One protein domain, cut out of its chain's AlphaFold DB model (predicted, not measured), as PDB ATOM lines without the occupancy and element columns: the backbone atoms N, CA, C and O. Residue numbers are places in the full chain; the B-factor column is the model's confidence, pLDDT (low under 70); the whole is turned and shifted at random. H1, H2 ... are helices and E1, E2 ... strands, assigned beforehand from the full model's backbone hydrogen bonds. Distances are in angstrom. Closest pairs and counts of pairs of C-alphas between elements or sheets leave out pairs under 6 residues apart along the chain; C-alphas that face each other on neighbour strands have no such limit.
ATOM      1  N   LEU A   2      49.971  42.185  93.497       78.75
ATOM      2  CA  LEU A   2      50.478  43.464  94.001       78.75
ATOM      3  C   LEU A   2      51.822  43.914  93.409       78.75
ATOM      4  O   LEU A   2      52.023  45.101  93.194       78.75
ATOM      5  N   LYS A   3      52.747  42.986  93.128       77.62
ATOM      6  CA  LYS A   3      54.075  43.300  92.563       77.62
ATOM      7  C   LYS A   3      54.010  43.995  91.199       77.62
ATOM      8  O   LYS A   3      54.757  44.943  91.008       77.62
ATOM      9  N   LYS A   4      53.080  43.609  90.316       77.25
ATOM     10  CA  LYS A   4      52.875  44.290  89.021       77.25
ATOM     11  C   LYS A   4      52.416  45.734  89.222       77.25
ATOM     12  O   LYS A   4      52.999  46.657  88.669       77.25
ATOM     13  N   VAL A   5      51.437  45.922  90.109       79.25
ATOM     14  CA  VAL A   5      50.962  47.248  90.531       79.25
ATOM     15  C   VAL A   5      52.121  48.069  91.106       79.25
ATOM     16  O   VAL A   5      52.232  49.259  90.825       79.25
ATOM     17  N   LYS A   6      53.043  47.448  91.860       76.62
ATOM     18  CA  LYS A   6      54.205  48.168  92.395       76.62
ATOM     19  C   LYS A   6      55.092  48.762  91.310       76.62
ATOM     20  O   LYS A   6      55.479  49.913  91.463       76.62
ATOM     21  N   THR A   7      55.383  48.002  90.264       79.19
ATOM     22  CA  THR A   7      56.239  48.442  89.156       79.19
ATOM     23  C   THR A   7      55.607  49.593  88.385       79.19
ATOM     24  O   THR A   7      56.275  50.578  88.101       79.19
ATOM     25  N   ILE A   8      54.298  49.516  88.136       81.19
ATOM     26  CA  ILE A   8      53.548  50.565  87.435       81.19
ATOM     27  C   ILE A   8      53.635  51.904  88.181       81.19
ATOM     28  O   ILE A   8      53.899  52.943  87.586       81.19
ATOM     29  N   PHE A   9      53.416  51.889  89.498       76.19
ATOM     30  CA  PHE A   9      53.368  53.112  90.306       76.19
ATOM     31  C   PHE A   9      54.730  53.527  90.886       76.19
ATOM     32  O   PHE A   9      54.819  54.494  91.641       76.19
ATOM     33  N   SER A  10      55.803  52.790  90.605       77.81
ATOM     34  CA  SER A  10      57.153  53.095  91.082       77.81
ATOM     35  C   SER A  10      58.164  52.712  89.998       77.81
ATOM     36  O   SER A  10      58.768  51.645  90.095       77.81
ATOM     37  N   PRO A  11      58.372  53.568  88.976       70.81
ATOM     38  CA  PRO A  11      59.189  53.236  87.802       70.81
ATOM     39  C   PRO A  11      60.662  52.962  88.139       70.81
ATOM     40  O   PRO A  11      61.357  52.290  87.388       70.81
ATOM     41  N   LEU A  12      61.129  53.428  89.300       74.75
ATOM     42  CA  LEU A  12      62.475  53.174  89.820       74.75
ATOM     43  C   LEU A  12      62.655  51.761  90.401       74.75
ATOM     44  O   LEU A  12      63.768  51.388  90.758       74.75
ATOM     45  N   GLN A  13      61.578  50.984  90.555       73.94
ATOM     46  CA  GLN A  13      61.616  49.673  91.192       73.94
ATOM     47  C   GLN A  13      61.322  48.580  90.149       73.94
ATOM     48  O   GLN A  13      60.157  48.392  89.778       73.94
ATOM     49  N   PRO A  14      62.351  47.851  89.666       75.19
ATOM     50  CA  PRO A  14      62.161  46.813  88.662       75.19
ATOM     51  C   PRO A  14      61.173  45.754  89.157       75.19
ATOM     52  O   PRO A  14      61.205  45.326  90.316       75.19
ATOM     53  N   GLY A  15      60.252  45.351  88.281       78.31
ATOM     54  CA  GLY A  15      59.304  44.285  88.578       78.31
ATOM     55  C   GLY A  15      60.008  42.948  88.758       78.31
ATOM     56  O   GLY A  15      60.938  42.621  88.030       78.31
ATOM     57  N   LEU A  16      59.547  42.160  89.730       81.56
ATOM     58  CA  LEU A  16      59.959  40.762  89.844       81.56
ATOM     59  C   LEU A  16      59.229  39.937  88.787       81.56
ATOM     60  O   LEU A  16      58.038  40.164  88.536       81.56
ATOM     61  N   SER A  17      59.920  38.959  88.205       82.25
ATOM     62  CA  SER A  17      59.282  38.016  87.285       82.25
ATOM     63  C   SER A  17      58.206  37.196  88.020       82.25
ATOM     64  O   SER A  17      58.345  36.947  89.221       82.25
ATOM     65  N   PRO A  18      57.123  36.754  87.347       77.06
ATOM     66  CA  PRO A  18      56.059  35.971  87.982       77.06
ATOM     67  C   PRO A  18      56.559  34.730  88.728       77.06
ATOM     68  O   PRO A  18      56.007  34.391  89.771       77.06
ATOM     69  N   SER A  19      57.624  34.103  88.227       81.44
ATOM     70  CA  SER A  19      58.258  32.918  88.815       81.44
ATOM     71  C   SER A  19      58.989  33.206  90.132       81.44
ATOM     72  O   SER A  19      59.198  32.300  90.928       81.44
ATOM     73  N   GLN A  20      59.357  34.465  90.385       84.31
ATOM     74  CA  GLN A  20      60.025  34.909  91.614       84.31
ATOM     75  C   GLN A  20      59.042  35.430  92.671       84.31
ATOM     76  O   GLN A  20      59.450  35.826  93.764       84.31
ATOM     77  N   ILE A  21      57.744  35.483  92.357       82.38
ATOM     78  CA  ILE A  21      56.721  35.949  93.291       82.38
ATOM     79  C   ILE A  21      56.180  34.734  94.039       82.38
ATOM     80  O   ILE A  21      55.360  33.982  93.517       82.38
ATOM     81  N   THR A  22      56.612  34.572  95.287       84.75
ATOM     82  CA  THR A  22      56.034  33.570  96.185       84.75
ATOM     83  C   THR A  22      54.561  33.891  96.465       84.75
ATOM     84  O   THR A  22      54.198  35.074  96.535       84.75
ATOM     85  N   PRO A  23      53.699  32.874  96.656       80.00
ATOM     86  CA  PRO A  23      52.321  33.087  97.083       80.00
ATOM     87  C   PRO A  23      52.261  33.975  98.330       80.00
ATOM     88  O   PRO A  23      53.056  33.809  99.256       80.00
ATOM     89  N   THR A  24      51.324  34.926  98.361       82.69
ATOM     90  CA  THR A  24      51.108  35.769  99.541       82.69
ATOM     91  C   THR A  24      50.631  34.885 100.695       82.69
ATOM     92  O   THR A  24      49.548  34.302 100.624       82.69
ATOM     93  N   ILE A  25      51.426  34.787 101.761       83.12
ATOM     94  CA  ILE A  25      51.003  34.202 103.036       83.12
ATOM     95  C   ILE A  25      50.471  35.358 103.890       83.12
ATOM     96  O   ILE A  25      51.208  36.290 104.207       83.12
ATOM     97  N   GLY A  26      49.180  35.328 104.216       86.50
ATOM     98  CA  GLY A  26      48.506  36.369 104.995       86.50
ATOM     99  C   GLY A  26      47.910  37.494 104.144       86.50
ATOM    100  O   GLY A  26      47.318  37.257 103.089       86.50
ATOM    101  N   GLN A  27      48.035  38.722 104.639       87.06
ATOM    102  CA  GLN A  27      47.416  39.921 104.082       87.06
ATOM    103  C   GLN A  27      48.476  40.989 103.831       87.06
ATOM    104  O   GLN A  27      49.184  41.406 104.747       87.06
ATOM    105  N   ASN A  28      48.564  41.468 102.593       88.62
ATOM    106  CA  ASN A  28      49.465  42.550 102.223       88.62
ATOM    107  C   ASN A  28      48.652  43.783 101.831       88.62
ATOM    108  O   ASN A  28      47.933  43.770 100.832       88.62
ATOM    109  N   ILE A  29      48.769  44.849 102.618       89.38
ATOM    110  CA  ILE A  29      48.162  46.140 102.306       89.38
ATOM    111  C   ILE A  29      49.247  47.061 101.768       89.38
ATOM    112  O   ILE A  29      50.267  47.283 102.423       89.38
ATOM    113  N   ARG A  30      49.006  47.676 100.611       89.25
ATOM    114  CA  ARG A  30      49.850  48.763 100.120       89.25
ATOM    115  C   ARG A  30      49.037  50.019  99.899       89.25
ATOM    116  O   ARG A  30      48.041  49.991  99.189       89.25
ATOM    117  N   ARG A  31      49.521  51.133 100.441       91.25
ATOM    118  CA  ARG A  31      49.006  52.463 100.127       91.25
ATOM    119  C   ARG A  31      49.897  53.130  99.086       91.25
ATOM    120  O   ARG A  31      51.116  53.149  99.245       91.25
ATOM    121  N   ILE A  32      49.289  53.671  98.043       90.00
ATOM    122  CA  ILE A  32      49.933  54.508  97.036       90.00
ATOM    123  C   ILE A  32      49.263  55.872  97.112       90.00
ATOM    124  O   ILE A  32      48.046  55.976  96.981       90.00
ATOM    125  N   THR A  33      50.048  56.909  97.375       89.75
ATOM    126  CA  THR A  33      49.548  58.282  97.396       89.75
ATOM    127  C   THR A  33      49.672  58.857  95.995       89.75
ATOM    128  O   THR A  33      50.774  59.003  95.473       89.75
ATOM    129  N   LEU A  34      48.532  59.157  95.385       87.94
ATOM    130  CA  LEU A  34      48.425  60.013  94.211       87.94
ATOM    131  C   LEU A  34      48.038  61.416  94.694       87.94
ATOM    132  O   LEU A  34      47.486  61.539  95.782       87.94
ATOM    133  N   SER A  35      48.318  62.457  93.905       88.06
ATOM    134  CA  SER A  35      48.272  63.888  94.271       88.06
ATOM    135  C   SER A  35      47.313  64.288  95.408       88.06
ATOM    136  O   SER A  35      47.731  64.969  96.337       88.06
ATOM    137  N   SER A  36      46.050  63.855  95.363       87.44
ATOM    138  CA  SER A  36      45.042  64.102  96.407       87.44
ATOM    139  C   SER A  36      44.256  62.854  96.833       87.44
ATOM    140  O   SER A  36      43.240  62.971  97.518       87.44
ATOM    141  N   ILE A  37      44.686  61.659  96.419       88.00
ATOM    142  CA  ILE A  37      43.941  60.407  96.605       88.00
ATOM    143  C   ILE A  37      44.882  59.323  97.117       88.00
ATOM    144  O   ILE A  37      45.977  59.128  96.588       88.00
ATOM    145  N   TYR A  38      44.439  58.562  98.109       91.31
ATOM    146  CA  TYR A  38      45.139  57.356  98.533       91.31
ATOM    147  C   TYR A  38      44.507  56.140  97.866       91.31
ATOM    148  O   TYR A  38      43.321  55.879  98.052       91.31
ATOM    149  N   LEU A  39      45.300  55.387  97.107       90.12
ATOM    150  CA  LEU A  39      44.927  54.065  96.616       90.12
ATOM    151  C   LEU A  39      45.429  53.027  97.608       90.12
ATOM    152  O   LEU A  39      46.636  52.890  97.819       90.12
ATOM    153  N   LYS A  40      44.510  52.282  98.208       90.81
ATOM    154  CA  LYS A  40      44.820  51.177  99.109       90.81
ATOM    155  C   LYS A  40      44.549  49.864  98.391       90.81
ATOM    156  O   LYS A  40      43.407  49.565  98.063       90.81
ATOM    157  N   PHE A  41      45.605  49.104  98.149       90.25
ATOM    158  CA  PHE A  41      45.560  47.781  97.546       90.25
ATOM    159  C   PHE A  41      45.642  46.722  98.634       90.25
ATOM    160  O   PHE A  41      46.568  46.759  99.448       90.25
ATOM    161  N   TRP A  42      44.726  45.765  98.607       88.06
ATOM    162  CA  TRP A  42      44.745  44.605  99.493       88.06
ATOM    163  C   TRP A  42      45.013  43.358  98.657       88.06
ATOM    164  O   TRP A  42      44.173  42.977  97.847       88.06
ATOM    165  N   ASP A  43      46.184  42.748  98.824       87.31
ATOM    166  CA  ASP A  43      46.531  41.441  98.250       87.31
ATOM    167  C   ASP A  43      46.344  40.409  99.363       87.31
ATOM    168  O   ASP A  43      47.113  40.356 100.331       87.31
ATOM    169  N   LEU A  44      45.240  39.673  99.271       86.88
ATOM    170  CA  LEU A  44      44.883  38.638 100.231       86.88
ATOM    171  C   LEU A  44      45.335  37.284  99.687       86.88
ATOM    172  O   LEU A  44      45.013  36.921  98.552       86.88
ATOM    173  N   GLY A  45      46.065  36.529 100.507       86.94
ATOM    174  CA  GLY A  45      46.486  35.176 100.166       86.94
ATOM    175  C   GLY A  45      45.294  34.255  99.887       86.94
ATOM    176  O   GLY A  45      44.279  34.307 100.576       86.94
ATOM    177  N   GLY A  46      45.429  33.386  98.881       83.31
ATOM    178  CA  GLY A  46      44.383  32.441  98.462       83.31
ATOM    179  C   GLY A  46      44.276  31.159  99.298       83.31
ATOM    180  O   GLY A  46      43.456  30.292  98.971       83.31
ATOM    181  N   LEU A  47      45.102  31.017 100.343       81.75
ATOM    182  CA  LEU A  47      45.090  29.872 101.259       81.75
ATOM    183  C   LEU A  47      43.726  29.758 101.945       81.75
ATOM    184  O   LEU A  47      43.180  30.755 102.413       81.75
ATOM    185  N   LYS A  48      43.183  28.537 101.999       80.88
ATOM    186  CA  LYS A  48      41.819  28.255 102.474       80.88
ATOM    187  C   LYS A  48      41.556  28.828 103.873       80.88
ATOM    188  O   LYS A  48      40.501  29.414 104.086       80.88
ATOM    189  N   ASP A  49      42.542  28.762 104.761       76.88
ATOM    190  CA  ASP A  49      42.425  29.240 106.144       76.88
ATOM    191  C   ASP A  49      42.349  30.771 106.249       76.88
ATOM    192  O   ASP A  49      41.685  31.310 107.132       76.88
ATOM    193  N   ILE A  50      42.961  31.487 105.299       75.12
ATOM    194  CA  ILE A  50      42.947  32.957 105.229       75.12
ATOM    195  C   ILE A  50      41.672  33.476 104.549       75.12
ATOM    196  O   ILE A  50      41.313  34.640 104.731       75.12
ATOM    197  N   ARG A  51      40.916  32.630 103.834       77.19
ATOM    198  CA  ARG A  51      39.652  33.044 103.194       77.19
ATOM    199  C   ARG A  51      38.576  33.465 104.191       77.19
ATOM    200  O   ARG A  51      37.746  34.289 103.834       77.19
ATOM    201  N   ARG A  52      38.635  33.007 105.447       75.81
ATOM    202  CA  ARG A  52      37.752  33.496 106.525       75.81
ATOM    203  C   ARG A  52      37.918  34.999 106.785       75.81
ATOM    204  O   ARG A  52      36.974  35.672 107.171       75.81
ATOM    205  N   ILE A  53      39.101  35.559 106.512       69.81
ATOM    206  CA  ILE A  53      39.337  37.009 106.603       69.81
ATOM    207  C   ILE A  53      38.595  37.749 105.479       69.81
ATOM    208  O   ILE A  53      38.239  38.912 105.643       69.81
ATOM    209  N   TRP A  54      38.332  37.091 104.343       69.69
ATOM    210  CA  TRP A  54      37.611  37.707 103.228       69.69
ATOM    211  C   TRP A  54      36.160  37.978 103.601       69.69
ATOM    212  O   TRP A  54      35.659  39.035 103.254       69.69
ATOM    213  N   GLU A  55      35.515  37.067 104.330       66.31
ATOM    214  CA  GLU A  55      34.125  37.209 104.779       66.31
ATOM    215  C   GLU A  55      33.971  38.449 105.673       66.31
ATOM    216  O   GLU A  55      33.145  39.314 105.392       66.31
ATOM    217  N   ASN A  56      34.893  38.643 106.619       61.94
ATOM    218  CA  ASN A  56      34.891  39.806 107.514       61.94
ATOM    219  C   ASN A  56      35.171  41.144 106.801       61.94
ATOM    220  O   ASN A  56      34.766  42.197 107.282       61.94
ATOM    221  N   GLN A  57      35.900  41.130 105.678       54.31
ATOM    222  CA  GLN A  57      36.174  42.333 104.875       54.31
ATOM    223  C   GLN A  57      35.091  42.579 103.810       54.31
ATOM    224  O   GLN A  57      34.896  43.714 103.376       54.31
ATOM    225  N   CYS A  58      34.396  41.527 103.368       47.72
ATOM    226  CA  CYS A  58      33.276  41.599 102.431       47.72
ATOM    227  C   CYS A  58      31.972  42.048 103.105       47.72
ATOM    228  O   CYS A  58      31.117  42.589 102.412       47.72
ATOM    229  N   ASP A  59      31.863  41.933 104.431       38.97
ATOM    230  CA  ASP A  59      30.777  42.527 105.226       38.97
ATOM    231  C   ASP A  59      30.835  44.065 105.321       38.97
ATOM    232  O   ASP A  59      30.029  44.687 106.019       38.97
ATOM    233  N   TRP A  60      31.721  44.717 104.556       36.28
ATOM    234  CA  TRP A  60      31.532  46.113 104.168       36.28
ATOM    235  C   TRP A  60      30.255  46.228 103.320       36.28
ATOM    236  O   TRP A  60      30.285  46.203 102.087       36.28
ATOM    237  N   ARG A  76      36.753  61.599 106.224       67.25
ATOM    238  CA  ARG A  76      37.387  60.966 105.059       67.25
ATOM    239  C   ARG A  76      36.324  60.269 104.232       67.25
ATOM    240  O   ARG A  76      35.645  59.366 104.707       67.25
ATOM    241  N   SER A  77      36.204  60.678 102.977       80.06
ATOM    242  CA  SER A  77      35.363  59.974 102.012       80.06
ATOM    243  C   SER A  77      36.154  58.804 101.417       80.06
ATOM    244  O   SER A  77      37.356  58.949 101.174       80.06
ATOM    245  N   SER A  78      35.508  57.664 101.150       82.44
ATOM    246  CA  SER A  78      36.153  56.535 100.467       82.44
ATOM    247  C   SER A  78      35.226  55.812  99.482       82.44
ATOM    248  O   SER A  78      34.004  55.931  99.568       82.44
ATOM    249  N   ALA A  79      35.808  55.110  98.507       82.69
ATOM    250  CA  ALA A  79      35.114  54.236  97.561       82.69
ATOM    251  C   ALA A  79      35.951  52.974  97.311       82.69
ATOM    252  O   ALA A  79      37.147  53.086  97.051       82.69
ATOM    253  N   SER A  80      35.342  51.790  97.367       80.69
ATOM    254  CA  SER A  80      36.041  50.501  97.249       80.69
ATOM    255  C   SER A  80      35.559  49.701  96.042       80.69
ATOM    256  O   SER A  80      34.362  49.653  95.772       80.69
ATOM    257  N   PHE A  81      36.491  49.046  95.348       80.94
ATOM    258  CA  PHE A  81      36.244  48.236  94.154       80.94
ATOM    259  C   PHE A  81      36.947  46.884  94.278       80.94
ATOM    260  O   PHE A  81      38.133  46.819  94.623       80.94
ATOM    261  N   TRP A  82      36.220  45.809  93.983       73.81
ATOM    262  CA  TRP A  82      36.746  44.448  94.002       73.81
ATOM    263  C   TRP A  82      37.180  44.012  92.608       73.81
ATOM    264  O   TRP A  82      36.429  44.154  91.650       73.81
ATOM    265  N   HIS A  83      38.365  43.410  92.528       75.69
ATOM    266  CA  HIS A  83      38.889  42.801  91.310       75.69
ATOM    267  C   HIS A  83      39.250  41.351  91.629       75.69
ATOM    268  O   HIS A  83      40.111  41.076  92.475       75.69
ATOM    269  N   GLY A  84      38.547  40.413  91.002       65.56
ATOM    270  CA  GLY A  84      38.808  38.985  91.145       65.56
ATOM    271  C   GLY A  84      39.580  38.467  89.941       65.56
ATOM    272  O   GLY A  84      39.101  38.590  88.823       65.56
ATOM    273  N   HIS A  85      40.735  37.840  90.167       58.00
ATOM    274  CA  HIS A  85      41.375  37.015  89.145       58.00
ATOM    275  C   HIS A  85      41.437  35.566  89.609       58.00
ATOM    276  O   HIS A  85      42.066  35.242  90.621       58.00
ATOM    277  N   SER A  86      40.808  34.690  88.829       44.88
ATOM    278  CA  SER A  86      41.069  33.258  88.887       44.88
ATOM    279  C   SER A  86      42.184  32.939  87.901       44.88
ATOM    280  O   SER A  86      42.111  33.327  86.735       44.88
ATOM    281  N   ARG A  87      43.228  32.247  88.358       51.62
ATOM    282  CA  ARG A  87      44.175  31.608  87.440       51.62
ATOM    283  C   ARG A  87      43.462  30.440  86.746       51.62
ATOM    284  O   ARG A  87      42.712  29.715  87.395       51.62
ATOM    285  N   SER A  88      43.656  30.303  85.435       40.91
ATOM    286  CA  SER A  88      43.030  29.270  84.589       40.91
ATOM    287  C   SER A  88      43.673  27.887  84.772       40.91
ATOM    288  O   SER A  88      43.243  26.909  84.169       40.91
ATOM    289  N   ASP A  89      44.718  27.801  85.585       45.31
ATOM    290  CA  ASP A  89      45.685  26.709  85.611       45.31
ATOM    291  C   ASP A  89      45.219  25.510  86.476       45.31
ATOM    292  O   ASP A  89      46.032  24.700  86.909       45.31
ATOM    293  N   GLY A  90      43.923  25.401  86.796       46.81
ATOM    294  CA  GLY A  90      43.370  24.308  87.616       46.81
ATOM    295  C   GLY A  90      43.821  24.295  89.087       46.81
ATOM    296  O   GLY A  90      43.413  23.427  89.855       46.81
ATOM    297  N   GLY A  91      44.644  25.259  89.511       50.72
ATOM    298  CA  GLY A  91      45.098  25.414  90.891       50.72
ATOM    299  C   GLY A  91      44.150  26.272  91.736       50.72
ATOM    300  O   GLY A  91      43.644  27.294  91.281       50.72
ATOM    301  N   ASN A  92      43.985  25.918  93.014       53.41
ATOM    302  CA  ASN A  92      43.164  26.619  94.021       53.41
ATOM    303  C   ASN A  92      43.688  28.021  94.432       53.41
ATOM    304  O   ASN A  92      43.455  28.485  95.555       53.41
ATOM    305  N   HIS A  93      44.395  28.725  93.550       54.78
ATOM    306  CA  HIS A  93      45.001  30.024  93.825       54.78
ATOM    307  C   HIS A  93      44.095  31.156  93.347       54.78
ATOM    308  O   HIS A  93      44.205  31.649  92.228       54.78
ATOM    309  N   PHE A  94      43.209  31.590  94.237       58.88
ATOM    310  CA  PHE A  94      42.410  32.792  94.040       58.88
ATOM    311  C   PHE A  94      43.166  33.972  94.636       58.88
ATOM    312  O   PHE A  94      43.495  33.959  95.823       58.88
ATOM    313  N   VAL A  95      43.440  34.984  93.818       61.47
ATOM    314  CA  VAL A  95      43.978  36.258  94.296       61.47
ATOM    315  C   VAL A  95      42.873  37.290  94.140       61.47
ATOM    316  O   VAL A  95      42.367  37.511  93.040       61.47
ATOM    317  N   ARG A  96      42.484  37.909  95.255       73.19
ATOM    318  CA  ARG A  96      41.557  39.042  95.258       73.19
ATOM    319  C   ARG A  96      42.341  40.320  95.489       73.19
ATOM    320  O   ARG A  96      43.187  40.367  96.383       73.19
ATOM    321  N   LEU A  97      42.040  41.334  94.687       77.94
ATOM    322  CA  LEU A  97      42.555  42.682  94.866       77.94
ATOM    323  C   LEU A  97      41.393  43.619  95.192       77.94
ATOM    324  O   LEU A  97      40.557  43.903  94.334       77.94
ATOM    325  N   LEU A  98      41.359  44.122  96.424       82.12
ATOM    326  CA  LEU A  98      40.488  45.239  96.788       82.12
ATOM    327  C   LEU A  98      41.258  46.540  96.585       82.12
ATOM    328  O   LEU A  98      42.369  46.684  97.105       82.12
ATOM    329  N   THR A  99      40.664  47.473  95.850       80.56
ATOM    330  CA  THR A  99      41.198  48.825  95.675       80.56
ATOM    331  C   THR A  99      40.257  49.808  96.350       80.56
ATOM    332  O   THR A  99      39.114  49.951  95.925       80.56
ATOM    333  N   THR A 100      40.737  50.507  97.376       85.56
ATOM    334  CA  THR A 100      40.003  51.604  98.020       85.56
ATOM    335  C   THR A 100      40.625  52.935  97.625       85.56
ATOM    336  O   THR A 100      41.833  53.123  97.773       85.56
ATOM    337  N   LEU A 101      39.806  53.851  97.123       86.12
ATOM    338  CA  LEU A 101      40.130  55.258  96.931       86.12
ATOM    339  C   LEU A 101      39.716  56.010  98.194       86.12
ATOM    340  O   LEU A 101      38.547  55.964  98.564       86.12
ATOM    341  N   GLU A 102      40.648  56.697  98.845       87.38
ATOM    342  CA  GLU A 102      40.363  57.575  99.986       87.38
ATOM    343  C   GLU A 102      40.739  59.022  99.648       87.38
ATOM    344  O   GLU A 102      41.798  59.273  99.062       87.38
ATOM    345  N   TRP A 103      39.909  59.977 100.073       84.62
ATOM    346  CA  TRP A 103      40.165  61.413  99.928       84.62
ATOM    347  C   TRP A 103      40.303  62.088 101.299       84.62
ATOM    348  O   TRP A 103      39.506  61.812 102.204       84.62
ATOM    349  N   PRO A 104      41.276  63.000 101.476       77.38
ATOM    350  CA  PRO A 104      41.301  63.877 102.634       77.38
ATOM    351  C   PRO A 104      40.179  64.919 102.496       77.38
ATOM    352  O   PRO A 104      40.275  65.841 101.691       77.38
ATOM    353  N   GLY A 105      39.104  64.761 103.272       82.94
ATOM    354  CA  GLY A 105      37.969  65.684 103.292       82.94
ATOM    355  C   GLY A 105      36.752  65.207 102.493       82.94
ATOM    356  O   GLY A 105      36.496  64.006 102.330       82.94
ATOM    357  N   ARG A 106      35.957  66.173 102.015       74.19
ATOM    358  CA  ARG A 106      34.746  65.887 101.237       74.19
ATOM    359  C   ARG A 106      35.113  65.276  99.889       74.19
ATOM    360  O   ARG A 106      36.048  65.721  99.226       74.19
ATOM    361  N   LYS A 107      34.334  64.274  99.484       72.56
ATOM    362  CA  LYS A 107      34.378  63.681  98.148       72.56
ATOM    363  C   LYS A 107      34.378  64.799  97.093       72.56
ATOM    364  O   LYS A 107      33.536  65.696  97.195       72.56
ATOM    365  N   PRO A 108      35.291  64.775  96.106       69.06
ATOM    366  CA  PRO A 108      35.288  65.776  95.049       69.06
ATOM    367  C   PRO A 108      33.922  65.786  94.354       69.06
ATOM    368  O   PRO A 108      33.356  64.732  94.066       69.06
ATOM    369  N   SER A 109      33.388  66.984  94.108       67.31
ATOM    370  CA  SER A 109      32.114  67.187  93.402       67.31
ATOM    371  C   SER A 109      32.202  66.815  91.920       67.31
ATOM    372  O   SER A 109      31.187  66.529  91.291       67.31
ATOM    373  N   ALA A 110      33.417  66.784  91.364       65.75
ATOM    374  CA  ALA A 110      33.672  66.279  90.026       65.75
ATOM    375  C   ALA A 110      33.393  64.765  89.948       65.75
ATOM    376  O   ALA A 110      33.701  64.029  90.893       65.75
ATOM    377  N   PRO A 111      32.854  64.265  88.823       65.50
ATOM    378  CA  PRO A 111      32.510  62.859  88.701       65.50
ATOM    379  C   PRO A 111      33.765  61.985  88.834       65.50
ATOM    380  O   PRO A 111      34.809  62.257  88.231       65.50
ATOM    381  N   ILE A 112      33.653  60.912  89.627       61.53
ATOM    382  CA  ILE A 112      34.720  59.920  89.881       61.53
ATOM    383  C   ILE A 112      35.325  59.416  88.561       61.53
ATOM    384  O   ILE A 112      36.521  59.128  88.498       61.53
ATOM    385  N   SER A 113      34.520  59.379  87.493       58.94
ATOM    386  CA  SER A 113      34.927  59.017  86.137       58.94
ATOM    387  C   SER A 113      36.142  59.797  85.634       58.94
ATOM    388  O   SER A 113      36.974  59.203  84.965       58.94
ATOM    389  N   ASN A 114      36.323  61.070  86.001       59.38
ATOM    390  CA  ASN A 114      37.486  61.857  85.573       59.38
ATOM    391  C   ASN A 114      38.773  61.436  86.299       59.38
ATOM    392  O   ASN A 114      39.839  61.380  85.690       59.38
ATOM    393  N   SER A 115      38.674  61.083  87.585       59.62
ATOM    394  CA  SER A 115      39.812  60.552  88.351       59.62
ATOM    395  C   SER A 115      40.164  59.132  87.906       59.62
ATOM    396  O   SER A 115      41.337  58.813  87.732       59.62
ATOM    397  N   LEU A 116      39.152  58.298  87.650       62.91
ATOM    398  CA  LEU A 116      39.339  56.967  87.073       62.91
ATOM    399  C   LEU A 116      39.886  57.036  85.647       62.91
ATOM    400  O   LEU A 116      40.732  56.222  85.303       62.91
ATOM    401  N   LYS A 117      39.476  58.024  84.844       64.00
ATOM    402  CA  LYS A 117      40.037  58.283  83.515       64.00
ATOM    403  C   LYS A 117      41.505  58.698  83.608       64.00
ATOM    404  O   LYS A 117      42.327  58.124  82.917       64.00
ATOM    405  N   ALA A 118      41.871  59.581  84.537       58.53
ATOM    406  CA  ALA A 118      43.274  59.935  84.764       58.53
ATOM    407  C   ALA A 118      44.126  58.740  85.245       58.53
ATOM    408  O   ALA A 118      45.306  58.646  84.905       58.53
ATOM    409  N   ILE A 119      43.542  57.817  86.018       61.94
ATOM    410  CA  ILE A 119      44.188  56.551  86.401       61.94
ATOM    411  C   ILE A 119      44.290  55.608  85.192       61.94
ATOM    412  O   ILE A 119      45.352  55.034  84.975       61.94
ATOM    413  N   LYS A 120      43.229  55.492  84.384       62.38
ATOM    414  CA  LYS A 120      43.170  54.717  83.132       62.38
ATOM    415  C   LYS A 120      44.223  55.183  82.131       62.38
ATOM    416  O   LYS A 120      44.945  54.356  81.592       62.38
ATOM    417  N   ASP A 121      44.346  56.489  81.932       59.03
ATOM    418  CA  ASP A 121      45.272  57.083  80.967       59.03
ATOM    419  C   ASP A 121      46.731  56.911  81.421       59.03
ATOM    420  O   ASP A 121      47.631  56.757  80.600       59.03
ATOM    421  N   LYS A 122      46.977  56.880  82.739       55.19
ATOM    422  CA  LYS A 122      48.302  56.579  83.305       55.19
ATOM    423  C   LYS A 122      48.600  55.082  83.372       55.19
ATOM    424  O   LYS A 122      49.766  54.714  83.496       55.19
ATOM    425  N   VAL A 123      47.573  54.232  83.351       58.12
ATOM    426  CA  VAL A 123      47.699  52.790  83.571       58.12
ATOM    427  C   VAL A 123      46.662  52.003  82.744       58.12
ATOM    428  O   VAL A 123      45.688  51.481  83.299       58.12
ATOM    429  N   PRO A 124      46.866  51.866  81.421       50.41
ATOM    430  CA  PRO A 124      45.932  51.162  80.538       50.41
ATOM    431  C   PRO A 124      45.741  49.686  80.932       50.41
ATOM    432  O   PRO A 124      44.633  49.162  80.844       50.41
ATOM    433  N   ASP A 125      46.766  49.044  81.498       46.81
ATOM    434  CA  ASP A 125      46.668  47.665  81.995       46.81
ATOM    435  C   ASP A 125      45.793  47.540  83.249       46.81
ATOM    436  O   ASP A 125      45.163  46.511  83.466       46.81
ATOM    437  N   VAL A 126      45.704  48.587  84.078       46.94
ATOM    438  CA  VAL A 126      44.791  48.608  85.230       46.94
ATOM    439  C   VAL A 126      43.361  48.856  84.771       46.94
ATOM    440  O   VAL A 126      42.448  48.356  85.408       46.94
ATOM    441  N   HIS A 127      43.136  49.515  83.632       42.03
ATOM    442  CA  HIS A 127      41.811  49.563  83.013       42.03
ATOM    443  C   HIS A 127      41.340  48.173  82.565       42.03
ATOM    444  O   HIS A 127      40.204  47.810  82.849       42.03
ATOM    445  N   GLN A 128      42.219  47.348  81.985       45.06
ATOM    446  CA  GLN A 128      41.897  45.941  81.705       45.06
ATOM    447  C   GLN A 128      41.591  45.144  82.990       45.06
ATOM    448  O   GLN A 128      40.822  44.192  82.950       45.06
ATOM    449  N   LEU A 129      42.148  45.560  84.134       42.91
ATOM    450  CA  LEU A 129      41.825  45.017  85.459       42.91
ATOM    451  C   LEU A 129      40.554  45.629  86.094       42.91
ATOM    452  O   LEU A 129      40.039  45.040  87.035       42.91
ATOM    453  N   LEU A 130      40.071  46.793  85.633       41.22
ATOM    454  CA  LEU A 130      38.988  47.594  86.242       41.22
ATOM    455  C   LEU A 130      37.628  47.473  85.525       41.22
ATOM    456  O   LEU A 130      36.621  47.897  86.087       41.22
TER     457      LEU A 130
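What this domain is: This is residues 2 to 60 and 76 to 130 of the 274 residues of an uncharacterized protein of Puccinia coronata f. sp. avenae (UniProt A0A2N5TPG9). One twisted sheet of four antiparallel strands forms the body, made of two hairpins side by side, E1 with E2 and E3 with E4, and inner strands E2 and E4 run through the middle. Short helix H1 covers part of one face and H2 lies over part of the opposite face, while the last two helices, H3 and H4, are only loosely attached: H4 is near H1 and only grazes the sheet with its residues 129 to 130, and H3 is near H4 but not on the sheet. The printed part has 114 residues with four named helices and four named strands, along the chain H1 E1 E2 H2 E3 E4 H3 H4; the sheet's order is E1 E2 E4 E3, and the class is mixed, helices and strands. The whole is compact, with a radius of gyration of the C-alphas of 15.1 A and spans of 44 by 35 by 22 A.

How they stand to each other: H1, residues 2 to 8, is on the sheet at a height of 9.0 A, over E2, residues 37 to 44; it runs along the strands, at 12 degrees to E2 on the local plane. Their closest C-alphas, those of Leu 2 and Asp 43, are 6.1 A apart. E1, residues 27 to 34, and E2 form an antiparallel hairpin, with N 30 and O 41 within hydrogen-bond range at 2.9 A. H2, residues 48 to 58, is on the opposite face from H1, at a height of 8.8 A over a local plane fitted to just 6 C-alphas; the closest C-alphas of H2 and E2, those of Ile 50 and Leu 44, are 7.8 A apart. E3, residues 76 to 86, and E4, residues 94 to 104, form the other hairpin, with N 81 and O 99 at 2.8 A. E4 is also the antiparallel neighbour of E2, with N 40 and O 100 at 2.8 A. H3, residues 112 to 122, is not on the sheet. H4, residues 124 to 130, only grazes it with residues 129 to 130; C-alphas His 83 and Leu 129, the closest of E3 and H4, are 6.9 A apart. H3 and H4 are close but not clearly touching, at a steep tilt of 42 degrees, opposite ways; their closest C-alphas, Lys 120 and His 127, are 5.3 A apart. H1 and H4 are near each other. In H1, H3 and H4 every O i to N i+4 pair is within hydrogen-bond range; in H2 2 of 7 are, beside 7 of 8 O i to N i+3 pairs.

Where its parts are: H1 begins at C-alpha 2, (50.478, 43.464, 94.001). E1 is 22.4 A long, E2 22.1 A, H2 15.8 A, E3 and E4 32.3 A each, and H3 15.5 A. H4 ends at C-alpha 130, (38.988, 47.594, 86.242).

The domain as a whole: The two C-alphas farthest apart, those of Gly 90 and Ser 109, are 44.7 A apart. Residues 61 to 75 are not printed, and C-alphas 60 and 76 are 16.0 A apart across the cut. The link from H1 to E1 is long, residues 9 to 26. Mean pLDDT of the printed part is 71.9; residues 53 to 60, 76, 84 to 95 and 108 to 130 of the model are under 70.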